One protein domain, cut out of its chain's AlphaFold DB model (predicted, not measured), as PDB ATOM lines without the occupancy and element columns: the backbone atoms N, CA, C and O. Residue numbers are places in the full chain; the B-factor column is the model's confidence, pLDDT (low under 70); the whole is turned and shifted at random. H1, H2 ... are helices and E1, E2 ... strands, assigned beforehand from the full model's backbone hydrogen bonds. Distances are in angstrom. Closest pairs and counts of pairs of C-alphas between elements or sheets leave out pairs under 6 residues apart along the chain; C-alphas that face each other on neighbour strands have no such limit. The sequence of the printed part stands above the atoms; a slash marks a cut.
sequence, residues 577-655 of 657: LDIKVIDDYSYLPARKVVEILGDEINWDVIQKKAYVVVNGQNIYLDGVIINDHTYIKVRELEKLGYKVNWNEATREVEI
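What this domain is: This is residues 577 to 655 of the 657 residues of the protein "Cu_amine_oxidN1 domain-containing protein" of Clostridiales bacterium (UniProt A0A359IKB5). Three small antiparallel sheets follow one another along the longest axis, with two short helices among them: the meander E3 E4 E5 makes one end, the hairpin E8 E9 the other, and the curled sheet E1 E2 E7 E6, like part of a barrel, lies between with H1 and H2. The turn of the end hairpin, residues 647 to 652, sticks out free. The printed part has 79 residues, with two named helices and nine named strands in the order E1 E2 H1 E3 E4 E5 E6 E7 H2 E8 E9, class mixed. It is compact, with a radius of gyration of the C-alphas of 12.5 A and spans of 41 by 29 by 18 A.

How they stand to each other: E1, residues 580 to 582, and E2, residues 585 to 589, form a hairpin; N 582 and O 585 are 2.9 A apart, within hydrogen-bond range. E2 pairs with E7, residues 629 to 633, N 588 to O 632 at 2.9 A, and E7 forms a hairpin with E6, residues 623 to 626, N 624 to O 631 at 2.8 A. This sheet is strongly twisted. H1, residues 590 to 596, is on it at a height of 6.8 A; its closest C-alphas to E7 are those of Ala 590 and Tyr 631, 5.1 A. E3, residues 601 to 604, E4, residues 609 to 614, and E5, residues 617 to 620, form a meander, each strand the antiparallel neighbour of the one before, with N 602 to O 611 at 2.8 A and N 612 to O 619 at 2.9 A. H1 is on this sheet too, only just over E4 with 3 of its 7 C-alphas, and runs along the strands, at 23 degrees to E4 on the local plane. E5 runs on into E6 at 53 degrees. H2, residues 634 to 640, only grazes both sheets. E8, residues 643 to 647, and E9, residues 652 to 655, form a hairpin, N 645 to O 654 at 2.8 A; the closest C-alphas of H2 and E8 are those of Arg 635 and Val 644, 6.2 A. Each O i to N i+4 pair of H1 is within hydrogen-bond range; H2 has 0 of 3, but 4 of 4 O i to N i+3 pairs.

Where its parts are: E1 begins at C-alpha 580, (323.278, 434.508, 466.412). E4 is 15.6 A long, E7 and E8 13.3 A, E2 13.2 A, H2 11.3 A and H1 9.9 A. E9 ends at C-alpha 655, (339.920, 436.341, 468.672).

The domain as a whole: The two C-alphas farthest apart, those of Ile 606 and Ala 649, are 42.0 A apart. The printed part has no cut, and its links between named elements are tight. The mean pLDDT of the printed part is 88.1, and no printed residue is under 70.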
ATOM      1  N   LEU A 577     327.776 443.134 469.813       80.19
ATOM      2  CA  LEU A 577     327.673 442.425 468.552       80.19
ATOM      3  C   LEU A 577     326.329 441.700 468.550       80.19
ATOM      4  O   LEU A 577     325.979 441.047 469.525       80.19
ATOM      5  N   ASP A 578     325.577 441.786 467.451       82.75
ATOM      6  CA  ASP A 578     324.381 440.956 467.295       82.75
ATOM      7  C   ASP A 578     324.827 439.501 467.096       82.75
ATOM      8  O   ASP A 578     325.253 439.116 466.007       82.75
ATOM      9  N   ILE A 579     324.807 438.701 468.160       84.75
ATOM     10  CA  ILE A 579     325.243 437.305 468.114       84.75
ATOM     11  C   ILE A 579     324.060 436.420 467.751       84.75
ATOM     12  O   ILE A 579     323.008 436.450 468.391       84.75
ATOM     13  N   LYS A 580     324.244 435.562 466.744       86.94
ATOM     14  CA  LYS A 580     323.278 434.508 466.412       86.94
ATOM     15  C   LYS A 580     323.851 433.153 466.791       86.94
ATOM     16  O   LYS A 580     324.885 432.752 466.268       86.94
ATOM     17  N   VAL A 581     323.162 432.427 467.664       85.19
ATOM     18  CA  VAL A 581     323.494 431.027 467.951       85.19
ATOM     19  C   VAL A 581     322.720 430.142 466.978       85.19
ATOM     20  O   VAL A 581     321.491 430.113 467.003       85.19
ATOM     21  N   ILE A 582     323.437 429.454 466.088       89.19
ATOM     22  CA  ILE A 582     322.859 428.566 465.069       89.19
ATOM     23  C   ILE A 582     323.630 427.248 465.108       89.19
ATOM     24  O   ILE A 582     324.850 427.236 464.940       89.19
ATOM     25  N   ASP A 583     322.919 426.141 465.321       86.75
ATOM     26  CA  ASP A 583     323.490 424.789 465.411       86.75
ATOM     27  C   ASP A 583     324.645 424.676 466.429       86.75
ATOM     28  O   ASP A 583     325.683 424.089 466.130       86.75
ATOM     29  N   ASP A 584     324.480 425.278 467.613       83.75
ATOM     30  CA  ASP A 584     325.483 425.351 468.693       83.75
ATOM     31  C   ASP A 584     326.778 426.111 468.337       83.75
ATOM     32  O   ASP A 584     327.778 426.027 469.049       83.75
ATOM     33  N   TYR A 585     326.771 426.897 467.255       84.62
ATOM     34  CA  TYR A 585     327.853 427.824 466.921       84.62
ATOM     35  C   TYR A 585     327.408 429.270 467.101       84.62
ATOM     36  O   TYR A 585     326.316 429.653 466.678       84.62
ATOM     37  N   SER A 586     328.303 430.092 467.645       87.06
ATOM     38  CA  SER A 586     328.159 431.545 467.645       87.06
ATOM     39  C   SER A 586     328.515 432.103 466.269       87.06
ATOM     40  O   SER A 586     329.593 431.832 465.724       87.06
ATOM     41  N   TYR A 587     327.604 432.889 465.709       92.50
ATOM     42  CA  TYR A 587     327.807 433.640 464.485       92.50
ATOM     43  C   TYR A 587     327.841 435.130 464.790       92.50
ATOM     44  O   TYR A 587     326.988 435.641 465.516       92.50
ATOM     45  N   LEU A 588     328.804 435.814 464.179       91.06
ATOM     46  CA  LEU A 588     328.997 437.255 464.303       91.06
ATOM     47  C   LEU A 588     328.749 437.941 462.953       91.06
ATOM     48  O   LEU A 588     328.991 437.324 461.908       91.06
ATOM     49  N   PRO A 589     328.305 439.212 462.940       92.25
ATOM     50  CA  PRO A 589     328.171 439.978 461.708       92.25
ATOM     51  C   PRO A 589     329.547 440.121 461.050       92.25
ATOM     52  O   PRO A 589     330.437 440.777 461.591       92.25
ATOM     53  N   ALA A 590     329.720 439.506 459.879       91.31
ATOM     54  CA  ALA A 590     331.019 439.327 459.232       91.31
ATOM     55  C   ALA A 590     331.727 440.655 458.982       91.31
ATOM     56  O   ALA A 590     332.912 440.788 459.257       91.31
ATOM     57  N   ARG A 591     330.977 441.654 458.504       85.88
ATOM     58  CA  ARG A 591     331.530 442.981 458.248       85.88
ATOM     59  C   ARG A 591     332.046 443.629 459.531       85.88
ATOM     60  O   ARG A 591     333.217 443.969 459.602       85.88
ATOM     61  N   LYS A 592     331.188 443.704 460.555       82.50
ATOM     62  CA  LYS A 592     331.501 444.353 461.833       82.50
ATOM     63  C   LYS A 592     332.706 443.690 462.507       82.50
ATOM     64  O   LYS A 592     333.618 444.394 462.904       82.50
ATOM     65  N   VAL A 593     332.755 442.356 462.588       86.38
ATOM     66  CA  VAL A 593     333.869 441.658 463.259       86.38
ATOM     67  C   VAL A 593     335.197 441.777 462.499       86.38
ATOM     68  O   VAL A 593     336.232 441.963 463.127       86.38
ATOM     69  N   VAL A 594     335.179 441.711 461.162       84.62
ATOM     70  CA  VAL A 594     336.399 441.818 460.342       84.62
ATOM     71  C   VAL A 594     336.955 443.243 460.367       84.62
ATOM     72  O   VAL A 594     338.155 443.419 460.556       84.62
ATOM     73  N   GLU A 595     336.082 444.249 460.279       79.25
ATOM     74  CA  GLU A 595     336.470 445.661 460.392       79.25
ATOM     75  C   GLU A 595     336.973 445.999 461.808       79.25
ATOM     76  O   GLU A 595     337.987 446.681 461.946       79.25
ATOM     77  N   ILE A 596     336.340 445.467 462.868       74.44
ATOM     78  CA  ILE A 596     336.815 445.594 464.265       74.44
ATOM     79  C   ILE A 596     338.237 445.042 464.422       74.44
ATOM     80  O   ILE A 596     339.044 445.615 465.154       74.44
ATOM     81  N   LEU A 597     338.537 443.940 463.732       76.81
ATOM     82  CA  LEU A 597     339.844 443.289 463.719       76.81
ATOM     83  C   LEU A 597     340.829 443.921 462.715       76.81
ATOM     84  O   LEU A 597     341.947 443.430 462.571       76.81
ATOM     85  N   GLY A 598     340.462 445.034 462.071       71.56
ATOM     86  CA  GLY A 598     341.350 445.854 461.244       71.56
ATOM     87  C   GLY A 598     341.572 445.362 459.813       71.56
ATOM     88  O   GLY A 598     342.476 445.860 459.146       71.56
ATOM     89  N   ASP A 599     340.777 444.406 459.331       81.81
ATOM     90  CA  ASP A 599     340.804 443.962 457.935       81.81
ATOM     91  C   ASP A 599     339.645 444.580 457.135       81.81
ATOM     92  O   ASP A 599     338.573 444.882 457.660       81.81
ATOM     93  N   GLU A 600     339.836 444.722 455.823       82.44
ATOM     94  CA  GLU A 600     338.786 445.175 454.911       82.44
ATOM     95  C   GLU A 600     337.990 443.985 454.353       82.44
ATOM     96  O   GLU A 600     338.554 443.026 453.813       82.44
ATOM     97  N   ILE A 601     336.661 444.064 454.428       88.19
ATOM     98  CA  ILE A 601     335.748 443.043 453.909       88.19
ATOM     99  C   ILE A 601     334.934 443.555 452.723       88.19
ATOM    100  O   ILE A 601     334.214 444.549 452.780       88.19
ATOM    101  N   ASN A 602     334.992 442.800 451.638       93.25
ATOM    102  CA  ASN A 602     334.372 443.121 450.367       93.25
ATOM    103  C   ASN A 602     333.244 442.137 450.028       93.25
ATOM    104  O   ASN A 602     333.135 441.055 450.606       93.25
ATOM    105  N   TRP A 603     332.382 442.509 449.079       93.12
ATOM    106  CA  TRP A 603     331.276 441.670 448.606       93.12
ATOM    107  C   TRP A 603     331.438 441.328 447.127       93.12
ATOM    108  O   TRP A 603     331.517 442.213 446.276       93.12
ATOM    109  N   ASP A 604     331.449 440.037 446.807       92.44
ATOM    110  CA  ASP A 604     331.413 439.561 445.428       92.44
ATOM    111  C   ASP A 604     329.956 439.365 444.998       92.44
ATOM    112  O   ASP A 604     329.276 438.428 445.421       92.44
ATOM    113  N   VAL A 605     329.475 440.256 444.131       88.12
ATOM    114  CA  VAL A 605     328.092 440.240 443.628       88.12
ATOM    115  C   VAL A 605     327.782 438.967 442.830       88.12
ATOM    116  O   VAL A 605     326.641 438.500 442.846       88.12
ATOM    117  N   ILE A 606     328.778 438.392 442.145       90.94
ATOM    118  CA  ILE A 606     328.605 437.207 441.295       90.94
ATOM    119  C   ILE A 606     328.508 435.958 442.169       90.94
ATOM    120  O   ILE A 606     327.596 435.149 441.993       90.94
ATOM    121  N   GLN A 607     329.427 435.811 443.125       91.25
ATOM    122  CA  GLN A 607     329.460 434.650 444.020       91.25
ATOM    123  C   GLN A 607     328.479 434.763 445.188       91.25
ATOM    124  O   GLN A 607     328.196 433.758 445.838       91.25
ATOM    125  N   LYS A 608     327.950 435.968 445.433       91.19
ATOM    126  CA  LYS A 608     327.116 436.312 446.590       91.19
ATOM    127  C   LYS A 608     327.779 435.902 447.907       91.19
ATOM    128  O   LYS A 608     327.152 435.276 448.760       91.19
ATOM    129  N   LYS A 609     329.067 436.220 448.032       93.25
ATOM    130  CA  LYS A 609     329.881 435.919 449.211       93.25
ATOM    131  C   LYS A 609     330.703 437.130 449.621       93.25
ATOM    132  O   LYS A 609     331.194 437.876 448.772       93.25
ATOM    133  N   ALA A 610     330.878 437.277 450.930       92.69
ATOM    134  CA  ALA A 610     331.849 438.201 451.482       92.69
ATOM    135  C   ALA A 610     333.265 437.619 451.339       92.69
ATOM    136  O   ALA A 610     333.447 436.401 451.421       92.69
ATOM    137  N   TYR A 611     334.259 438.473 451.118       95.81
ATOM    138  CA  TYR A 611     335.661 438.071 451.040       95.81
ATOM    139  C   TYR A 611     336.584 439.129 451.640       95.81
ATOM    140  O   TYR A 611     336.236 440.305 451.693       95.81
ATOM    141  N   VAL A 612     337.769 438.702 452.062       91.44
ATOM    142  CA  VAL A 612     338.838 439.561 452.592       91.44
ATOM    143  C   VAL A 612     340.086 439.345 451.747       91.44
ATOM    144  O   VAL A 612     340.360 438.220 451.324       91.44
ATOM    145  N   VAL A 613     340.839 440.407 451.468       89.12
ATOM    146  CA  VAL A 613     342.088 440.306 450.704       89.12
ATOM    147  C   VAL A 613     343.244 440.059 451.667       89.12
ATOM    148  O   VAL A 613     343.676 440.964 452.371       89.12
ATOM    149  N   VAL A 614     343.783 438.840 451.675       84.75
ATOM    150  CA  VAL A 614     344.939 438.466 452.505       84.75
ATOM    151  C   VAL A 614     346.114 438.160 451.584       84.75
ATOM    152  O   VAL A 614     346.013 437.304 450.707       84.75
ATOM    153  N   ASN A 615     347.233 438.874 451.744       82.50
ATOM    154  CA  ASN A 615     348.432 438.721 450.902       82.50
ATOM    155  C   ASN A 615     348.144 438.807 449.383       82.50
ATOM    156  O   ASN A 615     348.725 438.075 448.582       82.50
ATOM    157  N   GLY A 616     347.214 439.684 448.983       85.25
ATOM    158  CA  GLY A 616     346.809 439.872 447.583       85.25
ATOM    159  C   GLY A 616     345.893 438.780 447.013       85.25
ATOM    160  O   GLY A 616     345.649 438.770 445.807       85.25
ATOM    161  N   GLN A 617     345.388 437.862 447.845       92.12
ATOM    162  CA  GLN A 617     344.431 436.824 447.453       92.12
ATOM    163  C   GLN A 617     343.071 437.044 448.123       92.12
ATOM    164  O   GLN A 617     342.997 437.332 449.315       92.12
ATOM    165  N   ASN A 618     341.989 436.856 447.365       94.50
ATOM    166  CA  ASN A 618     340.627 436.932 447.893       94.50
ATOM    167  C   ASN A 618     340.294 435.649 448.667       94.50
ATOM    168  O   ASN A 618     340.150 434.579 448.069       94.50
ATOM    169  N   ILE A 619     340.138 435.761 449.985       96.00
ATOM    170  CA  ILE A 619     339.684 434.681 450.860       96.00
ATOM    171  C   ILE A 619     338.188 434.858 451.108       96.00
ATOM    172  O   ILE A 619     337.761 435.787 451.790       96.00
ATOM    173  N   TYR A 620     337.383 433.976 450.519       96.00
ATOM    174  CA  TYR A 620     335.928 433.997 450.663       96.00
ATOM    175  C   TYR A 620     335.499 433.379 451.995       96.00
ATOM    176  O   TYR A 620     335.962 432.294 452.355       96.00
ATOM    177  N   LEU A 621     334.581 434.056 452.682       95.50
ATOM    178  CA  LEU A 621     334.036 433.636 453.969       95.50
ATOM    179  C   LEU A 621     332.713 432.892 453.770       95.50
ATOM    180  O   LEU A 621     331.828 433.333 453.029       95.50
ATOM    181  N   ASP A 622     332.569 431.760 454.448       95.25
ATOM    182  CA  ASP A 622     331.335 430.993 454.510       95.25
ATOM    183  C   ASP A 622     330.449 431.535 455.641       95.25
ATOM    184  O   ASP A 622     330.777 431.452 456.827       95.25
ATOM    185  N   GLY A 623     329.303 432.099 455.262       92.19
ATOM    186  CA  GLY A 623     328.351 432.699 456.188       92.19
ATOM    187  C   GLY A 623     326.897 432.495 455.771       92.19
ATOM    188  O   GLY A 623     326.602 432.068 454.654       92.19
ATOM    189  N   VAL A 624     325.985 432.805 456.687       93.62
ATOM    190  CA  VAL A 624     324.536 432.826 456.458       93.62
ATOM    191  C   VAL A 624     324.059 434.267 456.324       93.62
ATOM    192  O   VAL A 624     324.603 435.164 456.960       93.62
ATOM    193  N   ILE A 625     323.050 434.508 455.490       91.44
ATOM    194  CA  ILE A 625     322.480 435.848 455.312       91.44
ATOM    195  C   ILE A 625     321.240 435.969 456.197       91.44
ATOM    196  O   ILE A 625     320.297 435.193 456.042       91.44
ATOM    197  N   ILE A 626     321.245 436.936 457.112       88.62
ATOM    198  CA  ILE A 626     320.133 437.237 458.022       88.62
ATOM    199  C   ILE A 626     319.894 438.743 457.953       88.62
ATOM    200  O   ILE A 626     320.811 439.518 458.211       88.62
ATOM    201  N   ASN A 627     318.674 439.152 457.593       84.81
ATOM    202  CA  ASN A 627     318.291 440.561 457.423       84.81
ATOM    203  C   ASN A 627     319.278 441.348 456.536       84.81
ATOM    204  O   ASN A 627     319.751 442.403 456.930       84.81
ATOM    205  N   ASP A 628     319.646 440.795 455.376       84.50
ATOM    206  CA  ASP A 628     320.613 441.377 454.424       84.50
ATOM    207  C   ASP A 628     322.056 441.559 454.939       84.50
ATOM    208  O   ASP A 628     322.910 442.105 454.240       84.50
ATOM    209  N   HIS A 629     322.382 441.007 456.110       85.06
ATOM    210  CA  HIS A 629     323.742 440.974 456.643       85.06
ATOM    211  C   HIS A 629     324.329 439.562 456.578       85.06
ATOM    212  O   HIS A 629     323.650 438.572 456.846       85.06
ATOM    213  N   THR A 630     325.615 439.461 456.227       92.31
ATOM    214  CA  THR A 630     326.353 438.188 456.272       92.31
ATOM    215  C   THR A 630     326.838 437.931 457.693       92.31
ATOM    216  O   THR A 630     327.545 438.761 458.262       92.31
ATOM    217  N   TYR A 631     326.497 436.770 458.236       93.88
ATOM    218  CA  TYR A 631     326.930 436.269 459.534       93.88
ATOM    219  C   TYR A 631     327.869 435.088 459.336       93.88
ATOM    220  O   TYR A 631     327.520 434.137 458.639       93.88
ATOM    221  N   ILE A 632     329.043 435.125 459.956       95.19
ATOM    222  CA  ILE A 632     330.047 434.056 459.865       95.19
ATOM    223  C   ILE A 632     330.201 433.368 461.212       95.19
ATOM    224  O   ILE A 632     330.080 434.009 462.257       95.19
ATOM    225  N   LYS A 633     330.505 432.069 461.195       94.44
ATOM    226  CA  LYS A 633     330.963 431.377 462.405       94.44
ATOM    227  C   LYS A 633     332.245 432.046 462.880       94.44
ATOM    228  O   LYS A 633     333.102 432.323 462.048       94.44
ATOM    229  N   VAL A 634     332.436 432.228 464.185       90.00
ATOM    230  CA  VAL A 634     333.669 432.865 464.696       90.00
ATOM    231  C   VAL A 634     334.935 432.175 464.165       90.00
ATOM    232  O   VAL A 634     335.845 432.837 463.679       90.00
ATOM    233  N   ARG A 635     334.964 430.835 464.165       92.62
ATOM    234  CA  ARG A 635     336.095 430.042 463.642       92.62
ATOM    235  C   ARG A 635     336.395 430.263 462.159       92.62
ATOM    236  O   ARG A 635     337.481 429.933 461.707       92.62
ATOM    237  N   GLU A 636     335.472 430.838 461.393       94.62
ATOM    238  CA  GLU A 636     335.718 431.181 459.991       94.62
ATOM    239  C   GLU A 636     336.856 432.206 459.842       94.62
ATOM    240  O   GLU A 636     337.574 432.194 458.842       94.62
ATOM    241  N   LEU A 637     337.083 433.032 460.870       92.88
ATOM    242  CA  LEU A 637     338.198 433.978 460.931       92.88
ATOM    243  C   LEU A 637     339.564 433.273 460.958       92.88
ATOM    244  O   LEU A 637     340.548 433.848 460.504       92.88
ATOM    245  N   GLU A 638     339.647 432.002 461.368       93.06
ATOM    246  CA  GLU A 638     340.903 431.236 461.311       93.06
ATOM    247  C   GLU A 638     341.438 431.121 459.865       93.06
ATOM    248  O   GLU A 638     342.650 431.069 459.654       93.06
ATOM    249  N   LYS A 639     340.563 431.187 458.841       93.06
ATOM    250  CA  LYS A 639     340.973 431.222 457.419       93.06
ATOM    251  C   LYS A 639     341.752 432.485 457.045       93.06
ATOM    252  O   LYS A 639     342.508 432.464 456.076       93.06
ATOM    253  N   LEU A 640     341.558 433.572 457.789       89.62
ATOM    254  CA  LEU A 640     342.249 434.848 457.599       89.62
ATOM    255  C   LEU A 640     343.537 434.943 458.435       89.62
ATOM    256  O   LEU A 640     344.242 435.947 458.359       89.62
ATOM    257  N   GLY A 641     343.860 433.899 459.209       86.75
ATOM    258  CA  GLY A 641     345.058 433.830 460.047       86.75
ATOM    259  C   GLY A 641     344.843 434.193 461.518       86.75
ATOM    260  O   GLY A 641     345.818 434.204 462.263       86.75
ATOM    261  N   TYR A 642     343.606 434.450 461.953       88.81
ATOM    262  CA  TYR A 642     343.300 434.701 463.364       88.81
ATOM    263  C   TYR A 642     343.339 433.410 464.195       88.81
ATOM    264  O   TYR A 642     343.011 432.324 463.714       88.81
ATOM    265  N   LYS A 643     343.680 433.535 465.475       88.94
ATOM    266  CA  LYS A 643     343.504 432.501 466.498       88.94
ATOM    267  C   LYS A 643     342.183 432.740 467.217       88.94
ATOM    268  O   LYS A 643     341.925 433.855 467.657       88.94
ATOM    269  N   VAL A 644     341.365 431.697 467.350       90.50
ATOM    270  CA  VAL A 644     340.074 431.761 468.045       90.50
ATOM    271  C   VAL A 644     340.093 430.824 469.250       90.50
ATOM    272  O   VAL A 644     340.156 429.602 469.100       90.50
ATOM    273  N   ASN A 645     340.000 431.399 470.446       89.12
ATOM    274  CA  ASN A 645     339.925 430.690 471.717       89.12
ATOM    275  C   ASN A 645     338.526 430.831 472.327       89.12
ATOM    276  O   ASN A 645     337.847 431.839 472.155       89.12
ATOM    277  N   TRP A 646     338.093 429.799 473.045       87.31
ATOM    278  CA  TRP A 646     336.810 429.774 473.743       87.31
ATOM    279  C   TRP A 646     337.039 429.514 475.227       87.31
ATOM    280  O   TRP A 646     337.700 428.534 475.586       87.31
ATOM    281  N   ASN A 647     336.473 430.372 476.072       83.00
ATOM    282  CA  ASN A 647     336.456 430.198 477.513       83.00
ATOM    283  C   ASN A 647     335.064 429.751 477.968       83.00
ATOM    284  O   ASN A 647     334.143 430.549 478.104       83.00
ATOM    285  N   GLU A 648     334.935 428.455 478.252       82.88
ATOM    286  CA  GLU A 648     333.682 427.842 478.712       82.88
ATOM    287  C   GLU A 648     333.163 428.457 480.023       82.88
ATOM    288  O   GLU A 648     331.956 428.546 480.227       82.88
ATOM    289  N   ALA A 649     334.057 428.880 480.926       78.25
ATOM    290  CA  ALA A 649     333.673 429.353 482.254       78.25
ATOM    291  C   ALA A 649     333.073 430.763 482.227       78.25
ATOM    292  O   ALA A 649     332.150 431.046 482.988       78.25
ATOM    293  N   THR A 650     333.598 431.633 481.364       77.62
ATOM    294  CA  THR A 650     333.124 433.017 481.207       77.62
ATOM    295  C   THR A 650     332.182 433.191 480.020       77.62
ATOM    296  O   THR A 650     331.578 434.245 479.879       77.62
ATOM    297  N   ARG A 651     332.018 432.145 479.197       83.50
ATOM    298  CA  ARG A 651     331.264 432.165 477.937       83.50
ATOM    299  C   ARG A 651     331.766 433.242 476.970       83.50
ATOM    300  O   ARG A 651     330.991 433.859 476.238       83.50
ATOM    301  N   GLU A 652     333.083 433.420 476.945       84.12
ATOM    302  CA  GLU A 652     333.769 434.409 476.117       84.12
ATOM    303  C   GLU A 652     334.518 433.752 474.960       84.12
ATOM    304  O   GLU A 652     335.234 432.756 475.117       84.12
ATOM    305  N   VAL A 653     334.384 434.356 473.784       86.31
ATOM    306  CA  VAL A 653     335.201 434.059 472.612       86.31
ATOM    307  C   VAL A 653     336.300 435.103 472.506       86.31
ATOM    308  O   VAL A 653     336.015 436.292 472.429       86.31
ATOM    309  N   GLU A 654     337.547 434.662 472.431       85.94
ATOM    310  CA  GLU A 654     338.712 435.515 472.224       85.94
ATOM    311  C   GLU A 654     339.281 435.282 470.820       85.94
ATOM    312  O   GLU A 654     339.578 434.151 470.434       85.94
ATOM    313  N   ILE A 655     339.427 436.354 470.048       86.94
ATOM    314  CA  ILE A 655     339.920 436.341 468.672       86.94
ATOM    315  C   ILE A 655     341.174 437.200 468.629       86.94
ATOM    316  O   ILE A 655     341.101 438.375 468.965       86.94
TER     317      ILE A 655